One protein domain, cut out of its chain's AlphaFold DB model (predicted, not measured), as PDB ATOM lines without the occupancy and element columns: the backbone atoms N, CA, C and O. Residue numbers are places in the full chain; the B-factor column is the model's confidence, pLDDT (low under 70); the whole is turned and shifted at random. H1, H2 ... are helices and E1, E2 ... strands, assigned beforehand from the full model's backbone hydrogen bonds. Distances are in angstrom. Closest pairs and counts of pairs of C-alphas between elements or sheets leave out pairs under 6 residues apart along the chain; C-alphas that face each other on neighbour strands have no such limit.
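This is residues 24 to 39 and 51 to 122 of the 129 residues of an uncharacterized protein of Sclerotinia sclerotiorum (strain ATCC 18683 / 1980 / Ss-1) (UniProt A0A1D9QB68). A long helix, H2, lies along one face of a small, twisted three-stranded sheet, E2 E1 E5, in an elongated body; a shorter helix, H1, packs slantwise on H2, and a small hairpin, E3 and E4, turns away from the sheet at one end. The printed part has 88 residues, with two named helices and five named strands in the order H1 E1 E2 E3 E4 H2 E5, a mixed class of helices and strands. The sheet's order is E2 E1 E5, antiparallel. The whole is only just compact, close to loose, with a radius of gyration of the C-alphas of 14.0 A and spans of 43 by 27 by 16 A.

Find C-alpha 24 at (-34.528, 53.497, 4.429); from there H1 runs through residues 24 to 34, 15.7 A long. After the cut, look for E1 at residues 52 to 59, 22.5 A, and E2 at residues 64 to 71, 23.3 A. The short strands E3, residues 73 to 76, and E4, residues 81 to 84, come next. Find C-alpha 87 at (-51.095, 43.933, 1.546), where H2, residues 87 to 108, begins its 31.4 A. E5, residues 115 to 120, ends at C-alpha 120 at (-46.939, 43.038, 11.063).

Begin with the sheet, where E1 is the inner strand. E1 and E2 form a hairpin; look at N 55 and O 68, 2.8 A apart. E1 and E5 are antiparallel, with N 56 and O 118 at 2.9 A. H2 is on this sheet at a height over the sheet of 9.0 A, over E1 and E5, and runs along the strands, at 14 degrees to E5 on the local plane; this makes two layers, a helix on one face of a sheet. The closest C-alphas of H2 and E5 are those of Glu 98 and Val 117, 5.9 A. H1 touches H2, which meets it with residues 93 to 100 alone, at a steep tilt of 45 degrees, opposite ways; their closest C-alphas are those of Tyr 31 and Leu 93, 7.0 A. H1 only grazes the sheet, with residues 24 to 28. E2 runs on into E3 at 82 degrees. In the hairpin E3 and E4, N 83 and O 74 are 2.8 A apart. E4 and H1 are apart. In H1 and H2 every O i to N i+4 pair is within hydrogen-bond range.

The two C-alphas farthest apart, those of Gly 80 and Asp 111, are 43.2 A apart. Residues 40 to 50 are not printed, and C-alphas 39 and 51 stand 16.0 A apart across the cut. Of the links that are printed whole, H2 to E5 is short and the others are tight. Mean pLDDT of the printed part is 83.4; look for values under 70 at residue 62, residues 107 to 113 and residue 122.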
ATOM      1  N   LEU A  24     -33.272  54.247   4.327       90.81
ATOM      2  CA  LEU A  24     -34.528  53.497   4.429       90.81
ATOM      3  C   LEU A  24     -35.755  54.361   4.118       90.81
ATOM      4  O   LEU A  24     -36.650  53.896   3.420       90.81
ATOM      5  N   ASP A  25     -35.809  55.596   4.628       90.81
ATOM      6  CA  ASP A  25     -36.897  56.528   4.300       90.81
ATOM      7  C   ASP A  25     -36.925  56.841   2.795       90.81
ATOM      8  O   ASP A  25     -37.979  56.734   2.174       90.81
ATOM      9  N   GLY A  26     -35.764  57.094   2.184       92.00
ATOM     10  CA  GLY A  26     -35.660  57.325   0.741       92.00
ATOM     11  C   GLY A  26     -36.143  56.146  -0.111       92.00
ATOM     12  O   GLY A  26     -36.889  56.351  -1.063       92.00
ATOM     13  N   VAL A  27     -35.782  54.909   0.250       93.12
ATOM     14  CA  VAL A  27     -36.234  53.694  -0.459       93.12
ATOM     15  C   VAL A  27     -37.750  53.518  -0.360       93.12
ATOM     16  O   VAL A  27     -38.400  53.144  -1.337       93.12
ATOM     17  N   ILE A  28     -38.325  53.797   0.812       91.94
ATOM     18  CA  ILE A  28     -39.774  53.744   1.028       91.94
ATOM     19  C   ILE A  28     -40.476  54.783   0.146       91.94
ATOM     20  O   ILE A  28     -41.434  54.442  -0.552       91.94
ATOM     21  N   ASP A  29     -39.990  56.023   0.152       89.19
ATOM     22  CA  ASP A  29     -40.558  57.113  -0.640       89.19
ATOM     23  C   ASP A  29     -40.460  56.821  -2.145       89.19
ATOM     24  O   ASP A  29     -41.443  56.974  -2.874       89.19
ATOM     25  N   GLU A  30     -39.313  56.320  -2.614       90.31
ATOM     26  CA  GLU A  30     -39.097  55.959  -4.017       90.31
ATOM     27  C   GLU A  30     -39.998  54.802  -4.467       90.31
ATOM     28  O   GLU A  30     -40.582  54.857  -5.555       90.31
ATOM     29  N   TYR A  31     -40.158  53.769  -3.630       91.00
ATOM     30  CA  TYR A  31     -41.085  52.673  -3.910       91.00
ATOM     31  C   TYR A  31     -42.509  53.208  -4.100       91.00
ATOM     32  O   TYR A  31     -43.191  52.855  -5.064       91.00
ATOM     33  N   PHE A  32     -42.957  54.107  -3.221       84.94
ATOM     34  CA  PHE A  32     -44.316  54.638  -3.285       84.94
ATOM     35  C   PHE A  32     -44.548  55.676  -4.377       84.94
ATOM     36  O   PHE A  32     -45.672  55.754  -4.883       84.94
ATOM     37  N   ALA A  33     -43.518  56.411  -4.797       83.38
ATOM     38  CA  ALA A  33     -43.588  57.255  -5.986       83.38
ATOM     39  C   ALA A  33     -43.902  56.415  -7.239       83.38
ATOM     40  O   ALA A  33     -44.784  56.757  -8.025       83.38
ATOM     41  N   LYS A  34     -43.255  55.250  -7.377       85.25
ATOM     42  CA  LYS A  34     -43.405  54.357  -8.541       85.25
ATOM     43  C   LYS A  34     -44.583  53.384  -8.443       85.25
ATOM     44  O   LYS A  34     -44.946  52.757  -9.437       85.25
ATOM     45  N   MET A  35     -45.178  53.223  -7.262       84.50
ATOM     46  CA  MET A  35     -46.211  52.216  -7.036       84.50
ATOM     47  C   MET A  35     -47.478  52.502  -7.855       84.50
ATOM     48  O   MET A  35     -48.165  53.511  -7.661       84.50
ATOM     49  N   ASN A  36     -47.862  51.547  -8.699       77.06
ATOM     50  CA  ASN A  36     -49.158  51.524  -9.378       77.06
ATOM     51  C   ASN A  36     -50.205  50.799  -8.525       77.06
ATOM     52  O   ASN A  36     -50.607  49.676  -8.811       77.06
ATOM     53  N   GLY A  37     -50.632  51.450  -7.443       75.75
ATOM     54  CA  GLY A  37     -51.706  50.962  -6.578       75.75
ATOM     55  C   GLY A  37     -53.091  51.490  -6.968       75.75
ATOM     56  O   GLY A  37     -53.198  52.512  -7.654       75.75
ATOM     57  N   PRO A  38     -54.170  50.840  -6.495       84.50
ATOM     58  CA  PRO A  38     -55.530  51.313  -6.717       84.50
ATOM     59  C   PRO A  38     -55.744  52.691  -6.081       84.50
ATOM     60  O   PRO A  38     -55.365  52.935  -4.930       84.50
ATOM     61  N   ILE A  39     -56.393  53.584  -6.829       86.12
ATOM     62  CA  ILE A  39     -56.757  54.920  -6.356       86.12
ATOM     63  C   ILE A  39     -57.804  54.794  -5.239       86.12
ATOM     64  O   ILE A  39     -58.732  53.983  -5.292       86.12
ATOM     65  N   ASP A  51     -54.909  51.360  10.568       82.06
ATOM     66  CA  ASP A  51     -54.799  51.872   9.202       82.06
ATOM     67  C   ASP A  51     -53.338  51.985   8.754       82.06
ATOM     68  O   ASP A  51     -53.030  52.688   7.798       82.06
ATOM     69  N   VAL A  52     -52.432  51.273   9.432       87.81
ATOM     70  CA  VAL A  52     -51.016  51.182   9.066       87.81
ATOM     71  C   VAL A  52     -50.556  49.734   8.916       87.81
ATOM     72  O   VAL A  52     -51.074  48.822   9.573       87.81
ATOM     73  N   TYR A  53     -49.552  49.539   8.069       90.38
ATOM     74  CA  TYR A  53     -48.638  48.405   8.124       90.38
ATOM     75  C   TYR A  53     -47.442  48.784   8.994       90.38
ATOM     76  O   TYR A  53     -46.868  49.861   8.831       90.38
ATOM     77  N   LYS A  54     -47.074  47.910   9.936       91.94
ATOM     78  CA  LYS A  54     -45.873  48.086  10.756       91.94
ATOM     79  C   LYS A  54     -44.753  47.238  10.167       91.94
ATOM     80  O   LYS A  54     -44.843  46.012  10.205       91.94
ATOM     81  N   PHE A  55     -43.710  47.893   9.683       92.38
ATOM     82  CA  PHE A  55     -42.455  47.263   9.308       92.38
ATOM     83  C   PHE A  55     -41.513  47.305  10.506       92.38
ATOM     84  O   PHE A  55     -41.341  48.344  11.145       92.38
ATOM     85  N   THR A  56     -40.933  46.159  10.831       91.94
ATOM     86  CA  THR A  56     -39.896  46.021  11.849       91.94
ATOM     87  C   THR A  56     -38.662  45.478  11.157       91.94
ATOM     88  O   THR A  56     -38.682  44.350  10.678       91.94
ATOM     89  N   ILE A  57     -37.625  46.301  11.080       89.75
ATOM     90  CA  ILE A  57     -36.344  45.987  10.458       89.75
ATOM     91  C   ILE A  57     -35.366  45.767  11.599       89.75
ATOM     92  O   ILE A  57     -35.194  46.659  12.429       89.75
ATOM     93  N   ARG A  58     -34.774  44.583  11.681       86.94
ATOM     94  CA  ARG A  58     -33.846  44.223  12.753       86.94
ATOM     95  C   ARG A  58     -32.513  43.816  12.175       86.94
ATOM     96  O   ARG A  58     -32.510  43.052  11.221       86.94
ATOM     97  N   ALA A  59     -31.434  44.286  12.779       80.19
ATOM     98  CA  ALA A  59     -30.104  43.735  12.581       80.19
ATOM     99  C   ALA A  59     -29.759  42.845  13.776       80.19
ATOM    100  O   ALA A  59     -29.990  43.244  14.919       80.19
ATOM    101  N   GLU A  60     -29.249  41.640  13.525       76.44
ATOM    102  CA  GLU A  60     -28.774  40.755  14.602       76.44
ATOM    103  C   GLU A  60     -27.462  41.265  15.201       76.44
ATOM    104  O   GLU A  60     -27.267  41.235  16.417       76.44
ATOM    105  N   LEU A  61     -26.589  41.788  14.343       71.00
ATOM    106  CA  LEU A  61     -25.325  42.396  14.713       71.00
ATOM    107  C   LEU A  61     -25.187  43.725  13.953       71.00
ATOM    108  O   LEU A  61     -25.392  43.760  12.744       71.00
ATOM    109  N   PRO A  62     -24.933  44.838  14.653       68.00
ATOM    110  CA  PRO A  62     -25.306  45.032  16.055       68.00
ATOM    111  C   PRO A  62     -26.826  44.907  16.259       68.00
ATOM    112  O   PRO A  62     -27.607  45.142  15.340       68.00
ATOM    113  N   ASN A  63     -27.244  44.559  17.479       76.81
ATOM    114  CA  ASN A  63     -28.650  44.359  17.848       76.81
ATOM    115  C   ASN A  63     -29.449  45.672  17.785       76.81
ATOM    116  O   ASN A  63     -29.523  46.422  18.762       76.81
ATOM    117  N   ILE A  64     -30.036  45.957  16.625       80.50
ATOM    118  CA  ILE A  64     -30.728  47.217  16.342       80.50
ATOM    119  C   ILE A  64     -32.094  46.935  15.751       80.50
ATOM    120  O   ILE A  64     -32.269  46.026  14.945       80.50
ATOM    121  N   GLU A  65     -33.074  47.755  16.128       87.12
ATOM    122  CA  GLU A  65     -34.430  47.693  15.602       87.12
ATOM    123  C   GLU A  65     -34.875  49.058  15.067       87.12
ATOM    124  O   GLU A  65     -34.881  50.061  15.781       87.12
ATOM    125  N   PHE A  66     -35.338  49.072  13.818       87.88
ATOM    126  CA  PHE A  66     -36.063  50.186  13.224       87.88
ATOM    127  C   PHE A  66     -37.527  49.806  13.033       87.88
ATOM    128  O   PHE A  66     -37.863  48.757  12.481       87.88
ATOM    129  N   ILE A  67     -38.422  50.694  13.458       89.75
ATOM    130  CA  ILE A  67     -39.858  50.551  13.228       89.75
ATOM    131  C   ILE A  67     -40.307  51.635  12.251       89.75
ATOM    132  O   ILE A  67     -40.110  52.822  12.509       89.75
ATOM    133  N   LYS A  68     -40.958  51.225  11.160       90.06
ATOM    134  CA  LYS A  68     -41.611  52.120  10.198       90.06
ATOM    135  C   LYS A  68     -43.105  51.822  10.148       90.06
ATOM    136  O   LYS A  68     -43.522  50.664  10.107       90.06
ATOM    137  N   PHE A  69     -43.915  52.872  10.176       89.62
ATOM    138  CA  PHE A  69     -45.365  52.776  10.051       89.62
ATOM    139  C   PHE A  69     -45.773  53.366   8.713       89.62
ATOM    140  O   PHE A  69     -45.534  54.541   8.466       89.62
ATOM    141  N   ILE A  70     -46.396  52.549   7.872       88.44
ATOM    142  CA  ILE A  70     -46.840  52.955   6.543       88.44
ATOM    143  C   ILE A  70     -48.364  52.997   6.532       88.44
ATOM    144  O   ILE A  70     -49.009  51.985   6.815       88.44
ATOM    145  N   HIS A  71     -48.952  54.146   6.207       87.56
ATOM    146  CA  HIS A  71     -50.404  54.299   6.113       87.56
ATOM    147  C   HIS A  71     -50.975  53.501   4.950       87.56
ATOM    148  O   HIS A  71     -50.489  53.587   3.838       87.56
ATOM    149  N   LYS A  72     -52.073  52.779   5.173       88.06
ATOM    150  CA  LYS A  72     -52.769  52.017   4.124       88.06
ATOM    151  C   LYS A  72     -53.362  52.893   3.023       88.06
ATOM    152  O   LYS A  72     -53.801  52.364   2.008       88.06
ATOM    153  N   ILE A  73     -53.416  54.204   3.231       87.69
ATOM    154  CA  ILE A  73     -53.796  55.190   2.228       87.69
ATOM    155  C   ILE A  73     -52.761  56.309   2.295       87.69
ATOM    156  O   ILE A  73     -52.537  56.863   3.372       87.69
ATOM    157  N   MET A  74     -52.141  56.634   1.164       85.12
ATOM    158  CA  MET A  74     -51.134  57.691   1.066       85.12
ATOM    159  C   MET A  74     -51.381  58.577  -0.142       85.12
ATOM    160  O   MET A  74     -51.950  58.133  -1.138       85.12
ATOM    161  N   TRP A  75     -50.977  59.837  -0.038       83.38
ATOM    162  CA  TRP A  75     -51.047  60.772  -1.149       83.38
ATOM    163  C   TRP A  75     -49.885  60.505  -2.101       83.38
ATOM    164  O   TRP A  75     -48.731  60.486  -1.683       83.38
ATOM    165  N   CYS A  76     -50.189  60.290  -3.376       80.38
ATOM    166  CA  CYS A  76     -49.194  60.141  -4.427       80.38
ATOM    167  C   CYS A  76     -49.132  61.451  -5.212       80.38
ATOM    168  O   CYS A  76     -50.066  61.779  -5.947       80.38
ATOM    169  N   HIS A  77     -48.043  62.203  -5.031       76.75
ATOM    170  CA  HIS A  77     -47.874  63.522  -5.644       76.75
ATOM    171  C   HIS A  77     -47.869  63.464  -7.176       76.75
ATOM    172  O   HIS A  77     -48.531  64.289  -7.797       76.75
ATOM    173  N   ASP A  78     -47.226  62.456  -7.769       76.69
ATOM    174  CA  ASP A  78     -47.080  62.336  -9.228       76.69
ATOM    175  C   ASP A  78     -48.416  62.143  -9.962       76.69
ATOM    176  O   ASP A  78     -48.576  62.579 -11.098       76.69
ATOM    177  N   VAL A  79     -49.391  61.505  -9.309       77.62
ATOM    178  CA  VAL A  79     -50.718  61.218  -9.887       77.62
ATOM    179  C   VAL A  79     -51.795  62.162  -9.331       77.62
ATOM    180  O   VAL A  79     -52.932  62.146  -9.792       77.62
ATOM    181  N   GLY A  80     -51.463  62.988  -8.333       84.81
ATOM    182  CA  GLY A  80     -52.411  63.902  -7.693       84.81
ATOM    183  C   GLY A  80     -53.596  63.188  -7.036       84.81
ATOM    184  O   GLY A  80     -54.718  63.692  -7.074       84.81
ATOM    185  N   ALA A  81     -53.370  61.998  -6.471       86.50
ATOM    186  CA  ALA A  81     -54.435  61.166  -5.922       86.50
ATOM    187  C   ALA A  81     -53.995  60.388  -4.678       86.50
ATOM    188  O   ALA A  81     -52.823  60.046  -4.499       86.50
ATOM    189  N   TRP A  82     -54.965  60.042  -3.832       87.00
ATOM    190  CA  TRP A  82     -54.753  59.081  -2.756       87.00
ATOM    191  C   TRP A  82     -54.663  57.676  -3.347       87.00
ATOM    192  O   TRP A  82     -55.495  57.295  -4.164       87.00
ATOM    193  N   LYS A  83     -53.683  56.879  -2.929       88.00
ATOM    194  CA  LYS A  83     -53.533  55.472  -3.318       88.00
ATOM    195  C   LYS A  83     -53.700  54.576  -2.105       88.00
ATOM    196  O   LYS A  83     -53.232  54.901  -1.012       88.00
ATOM    197  N   LYS A  84     -54.364  53.436  -2.298       89.06
ATOM    198  CA  LYS A  84     -54.443  52.380  -1.288       89.06
ATOM    199  C   LYS A  84     -53.199  51.512  -1.384       89.06
ATOM    200  O   LYS A  84     -52.897  50.953  -2.433       89.06
ATOM    201  N   ILE A  85     -52.532  51.341  -0.256       88.31
ATOM    202  CA  ILE A  85     -51.468  50.362  -0.100       88.31
ATOM    203  C   ILE A  85     -52.135  49.048   0.256       88.31
ATOM    204  O   ILE A  85     -52.714  48.892   1.337       88.31
ATOM    205  N   THR A  86     -52.095  48.115  -0.684       88.75
ATOM    206  CA  THR A  86     -52.603  46.768  -0.457       88.75
ATOM    207  C   THR A  86     -51.614  45.988   0.405       88.75
ATOM    208  O   THR A  86     -50.480  46.404   0.654       88.75
ATOM    209  N   PHE A  87     -52.038  44.819   0.878       88.56
ATOM    210  CA  PHE A  87     -51.095  43.933   1.546       88.56
ATOM    211  C   PHE A  87     -50.017  43.418   0.586       88.56
ATOM    212  O   PHE A  87     -48.891  43.217   1.019       88.56
ATOM    213  N   GLU A  88     -50.355  43.233  -0.686       90.69
ATOM    214  CA  GLU A  88     -49.421  42.806  -1.728       90.69
ATOM    215  C   GLU A  88     -48.322  43.849  -1.941       90.69
ATOM    216  O   GLU A  88     -47.156  43.524  -1.760       90.69
ATOM    217  N   SER A  89     -48.680  45.126  -2.124       90.31
ATOM    218  CA  SER A  89     -47.694  46.212  -2.219       90.31
ATOM    219  C   SER A  89     -46.859  46.352  -0.943       90.31
ATOM    220  O   SER A  89     -45.671  46.653  -0.987       90.31
ATOM    221  N   ALA A  90     -47.448  46.108   0.233       91.38
ATOM    222  CA  ALA A  90     -46.664  46.069   1.462       91.38
ATOM    223  C   ALA A  90     -45.642  44.918   1.437       91.38
ATOM    224  O   ALA A  90     -44.494  45.129   1.809       91.38
ATOM    225  N   MET A  91     -46.031  43.718   0.994       92.31
ATOM    226  CA  MET A  91     -45.129  42.566   0.880       92.31
ATOM    227  C   MET A  91     -44.021  42.785  -0.151       92.31
ATOM    228  O   MET A  91     -42.879  42.438   0.129       92.31
ATOM    229  N   GLU A  92     -44.331  43.407  -1.287       93.69
ATOM    230  CA  GLU A  92     -43.331  43.839  -2.268       93.69
ATOM    231  C   GLU A  92     -42.337  44.826  -1.654       93.69
ATOM    232  O   GLU A  92     -41.129  44.622  -1.758       93.69
ATOM    233  N   LEU A  93     -42.826  45.848  -0.937       93.00
ATOM    234  CA  LEU A  93     -41.960  46.783  -0.222       93.00
ATOM    235  C   LEU A  93     -41.052  46.058   0.778       93.00
ATOM    236  O   LEU A  93     -39.898  46.439   0.936       93.00
ATOM    237  N   ARG A  94     -41.525  45.000   1.452       93.69
ATOM    238  CA  ARG A  94     -40.644  44.200   2.318       93.69
ATOM    239  C   ARG A  94     -39.496  43.589   1.531       93.69
ATOM    240  O   ARG A  94     -38.374  43.713   2.003       93.69
ATOM    241  N   SER A  95     -39.751  42.983   0.376       93.69
ATOM    242  CA  SER A  95     -38.685  42.413  -0.455       93.69
ATOM    243  C   SER A  95     -37.680  43.483  -0.891       93.69
ATOM    244  O   SER A  95     -36.477  43.268  -0.783       93.69
ATOM    245  N   VAL A  96     -38.162  44.667  -1.288       94.56
ATOM    246  CA  VAL A  96     -37.309  45.819  -1.641       94.56
ATOM    247  C   VAL A  96     -36.445  46.256  -0.455       94.56
ATOM    248  O   VAL A  96     -35.256  46.520  -0.609       94.56
ATOM    249  N   LEU A  97     -37.019  46.312   0.750       93.75
ATOM    250  CA  LEU A  97     -36.282  46.669   1.962       93.75
ATOM    251  C   LEU A  97     -35.276  45.589   2.376       93.75
ATOM    252  O   LEU A  97     -34.199  45.937   2.852       93.75
ATOM    253  N   GLU A  98     -35.605  44.304   2.216       90.62
ATOM    254  CA  GLU A  98     -34.677  43.191   2.465       90.62
ATOM    255  C   GLU A  98     -33.469  43.281   1.526       90.62
ATOM    256  O   GLU A  98     -32.332  43.242   1.994       90.62
ATOM    257  N   GLU A  99     -33.706  43.495   0.229       91.50
ATOM    258  CA  GLU A  99     -32.646  43.665  -0.766       91.50
ATOM    259  C   GLU A  99     -31.787  44.903  -0.483       91.50
ATOM    260  O   GLU A  99     -30.558  44.809  -0.450       91.50
ATOM    261  N   PHE A 100     -32.413  46.047  -0.199       91.44
ATOM    262  CA  PHE A 100     -31.690  47.262   0.166       91.44
ATOM    263  C   PHE A 100     -30.810  47.047   1.404       91.44
ATOM    264  O   PHE A 100     -29.637  47.416   1.392       91.44
ATOM    265  N   CYS A 101     -31.344  46.435   2.466       86.94
ATOM    266  CA  CYS A 101     -30.563  46.193   3.678       86.94
ATOM    267  C   CYS A 101     -29.395  45.232   3.412       86.94
ATOM    268  O   CYS A 101     -28.301  45.453   3.925       86.94
ATOM    269  N   PHE A 102     -29.596  44.208   2.578       83.94
ATOM    270  CA  PHE A 102     -28.530  43.294   2.172       83.94
ATOM    271  C   PHE A 102     -27.405  44.016   1.408       83.94
ATOM    272  O   PHE A 102     -26.221  43.834   1.711       83.94
ATOM    273  N   GLN A 103     -27.761  44.884   0.458       85.00
ATOM    274  CA  GLN A 103     -26.799  45.687  -0.305       85.00
ATOM    275  C   GLN A 103     -26.074  46.711   0.580       85.00
ATOM    276  O   GLN A 103     -24.864  46.895   0.458       85.00
ATOM    277  N   TRP A 104     -26.799  47.351   1.499       80.31
ATOM    278  CA  TRP A 104     -26.246  48.311   2.449       80.31
ATOM    279  C   TRP A 104     -25.245  47.659   3.412       80.31
ATOM    280  O   TRP A 104     -24.195  48.234   3.681       80.31
ATOM    281  N   CYS A 105     -25.511  46.438   3.888       72.44
ATOM    282  CA  CYS A 105     -24.522  45.667   4.650       72.44
ATOM    283  C   CYS A 105     -23.271  45.370   3.838       72.44
ATOM    284  O   CYS A 105     -22.159  45.602   4.307       72.44
ATOM    285  N   SER A 106     -23.475  44.880   2.614       71.06
ATOM    286  CA  SER A 106     -22.387  44.474   1.722       71.06
ATOM    287  C   SER A 106     -21.442  45.635   1.391       71.06
ATOM    288  O   SER A 106     -20.261  45.404   1.143       71.06
ATOM    289  N   SER A 107     -21.935  46.880   1.390       69.19
ATOM    290  CA  SER A 107     -21.133  48.073   1.094       69.19
ATOM    291  C   SER A 107     -20.399  48.664   2.304       69.19
ATOM    292  O   SER A 107     -19.421  49.383   2.107       69.19
ATOM    293  N   LEU A 108     -20.833  48.372   3.539       63.19
ATOM    294  CA  LEU A 108     -20.275  48.976   4.754       63.19
ATOM    295  C   LEU A 108     -19.154  48.162   5.406       63.19
ATOM    296  O   LEU A 108     -18.199  48.780   5.858       63.19
ATOM    297  N   MET A 109     -19.221  46.827   5.458       51.41
ATOM    298  CA  MET A 109     -18.187  45.964   6.058       51.41
ATOM    299  C   MET A 109     -18.409  44.503   5.639       51.41
ATOM    300  O   MET A 109     -19.540  44.040   5.553       51.41
ATOM    301  N   SER A 110     -17.327  43.747   5.486       50.31
ATOM    302  CA  SER A 110     -17.293  42.357   5.024       50.31
ATOM    303  C   SER A 110     -17.989  41.291   5.891       50.31
ATOM    304  O   SER A 110     -17.777  40.136   5.565       50.31
ATOM    305  N   ASP A 111     -18.750  41.598   6.959       52.50
ATOM    306  CA  ASP A 111     -19.456  40.546   7.744       52.50
ATOM    307  C   ASP A 111     -20.370  40.999   8.910       52.50
ATOM    308  O   ASP A 111     -20.848  40.167   9.677       52.50
ATOM    309  N   THR A 112     -20.633  42.285   9.150       54.59
ATOM    310  CA  THR A 112     -21.058  42.672  10.514       54.59
ATOM    311  C   THR A 112     -22.553  42.662  10.828       54.59
ATOM    312  O   THR A 112     -22.879  42.975  11.969       54.59
ATOM    313  N   GLY A 113     -23.459  42.247   9.928       62.88
ATOM    314  CA  GLY A 113     -24.885  42.170  10.279       62.88
ATOM    315  C   GLY A 113     -25.842  41.552   9.261       62.88
ATOM    316  O   GLY A 113     -25.834  41.913   8.087       62.88
ATOM    317  N   ILE A 114     -26.743  40.685   9.739       73.12
ATOM    318  CA  ILE A 114     -27.913  40.211   8.983       73.12
ATOM    319  C   ILE A 114     -29.104  41.099   9.330       73.12
ATOM    320  O   ILE A 114     -29.486  41.197  10.499       73.12
ATOM    321  N   PHE A 115     -29.704  41.718   8.312       80.25
ATOM    322  CA  PHE A 115     -30.953  42.456   8.454       80.25
ATOM    323  C   PHE A 115     -32.140  41.584   8.073       80.25
ATOM    324  O   PHE A 115     -32.152  40.951   7.020       80.25
ATOM    325  N   VAL A 116     -33.174  41.611   8.906       84.62
ATOM    326  CA  VAL A 116     -34.445  40.942   8.639       84.62
ATOM    327  C   VAL A 116     -35.575  41.954   8.720       84.62
ATOM    328  O   VAL A 116     -35.698  42.701   9.696       84.62
ATOM    329  N   VAL A 117     -36.425  41.966   7.694       88.38
ATOM    330  CA  VAL A 117     -37.591  42.847   7.618       88.38
ATOM    331  C   VAL A 117     -38.852  42.031   7.863       88.38
ATOM    332  O   VAL A 117     -39.145  41.063   7.168       88.38
ATOM    333  N   TYR A 118     -39.656  42.451   8.834       88.56
ATOM    334  CA  TYR A 118     -40.945  41.843   9.146       88.56
ATOM    335  C   TYR A 118     -42.078  42.825   8.894       88.56
ATOM    336  O   TYR A 118     -42.025  43.967   9.349       88.56
ATOM    337  N   ILE A 119     -43.163  42.349   8.283       87.75
ATOM    338  CA  ILE A 119     -44.426  43.091   8.215       87.75
ATOM    339  C   ILE A 119     -45.391  42.518   9.237       87.75
ATOM    340  O   ILE A 119     -45.808  41.363   9.154       87.75
ATOM    341  N   ARG A 120     -45.823  43.355  10.178       82.00
ATOM    342  CA  ARG A 120     -46.939  43.038  11.063       82.00
ATOM    343  C   ARG A 120     -48.209  43.687  10.534       82.00
ATOM    344  O   ARG A 120     -48.328  44.912  10.467       82.00
ATOM    345  N   LYS A 121     -49.200  42.850  10.218       71.44
ATOM    346  CA  LYS A 121     -50.595  43.290  10.153       71.44
ATOM    347  C   LYS A 121     -51.059  43.575  11.579       71.44
ATOM    348  O   LYS A 121     -50.795  42.784  12.482       71.44
ATOM    349  N   ASN A 122     -51.792  44.664  11.776       63.62
ATOM    350  CA  ASN A 122     -52.524  44.895  13.018       63.62
ATOM    351  C   ASN A 122     -53.685  43.891  13.112       63.62
ATOM    352  O   ASN A 122     -54.825  44.204  12.779       63.62
TER     353      ASN A 122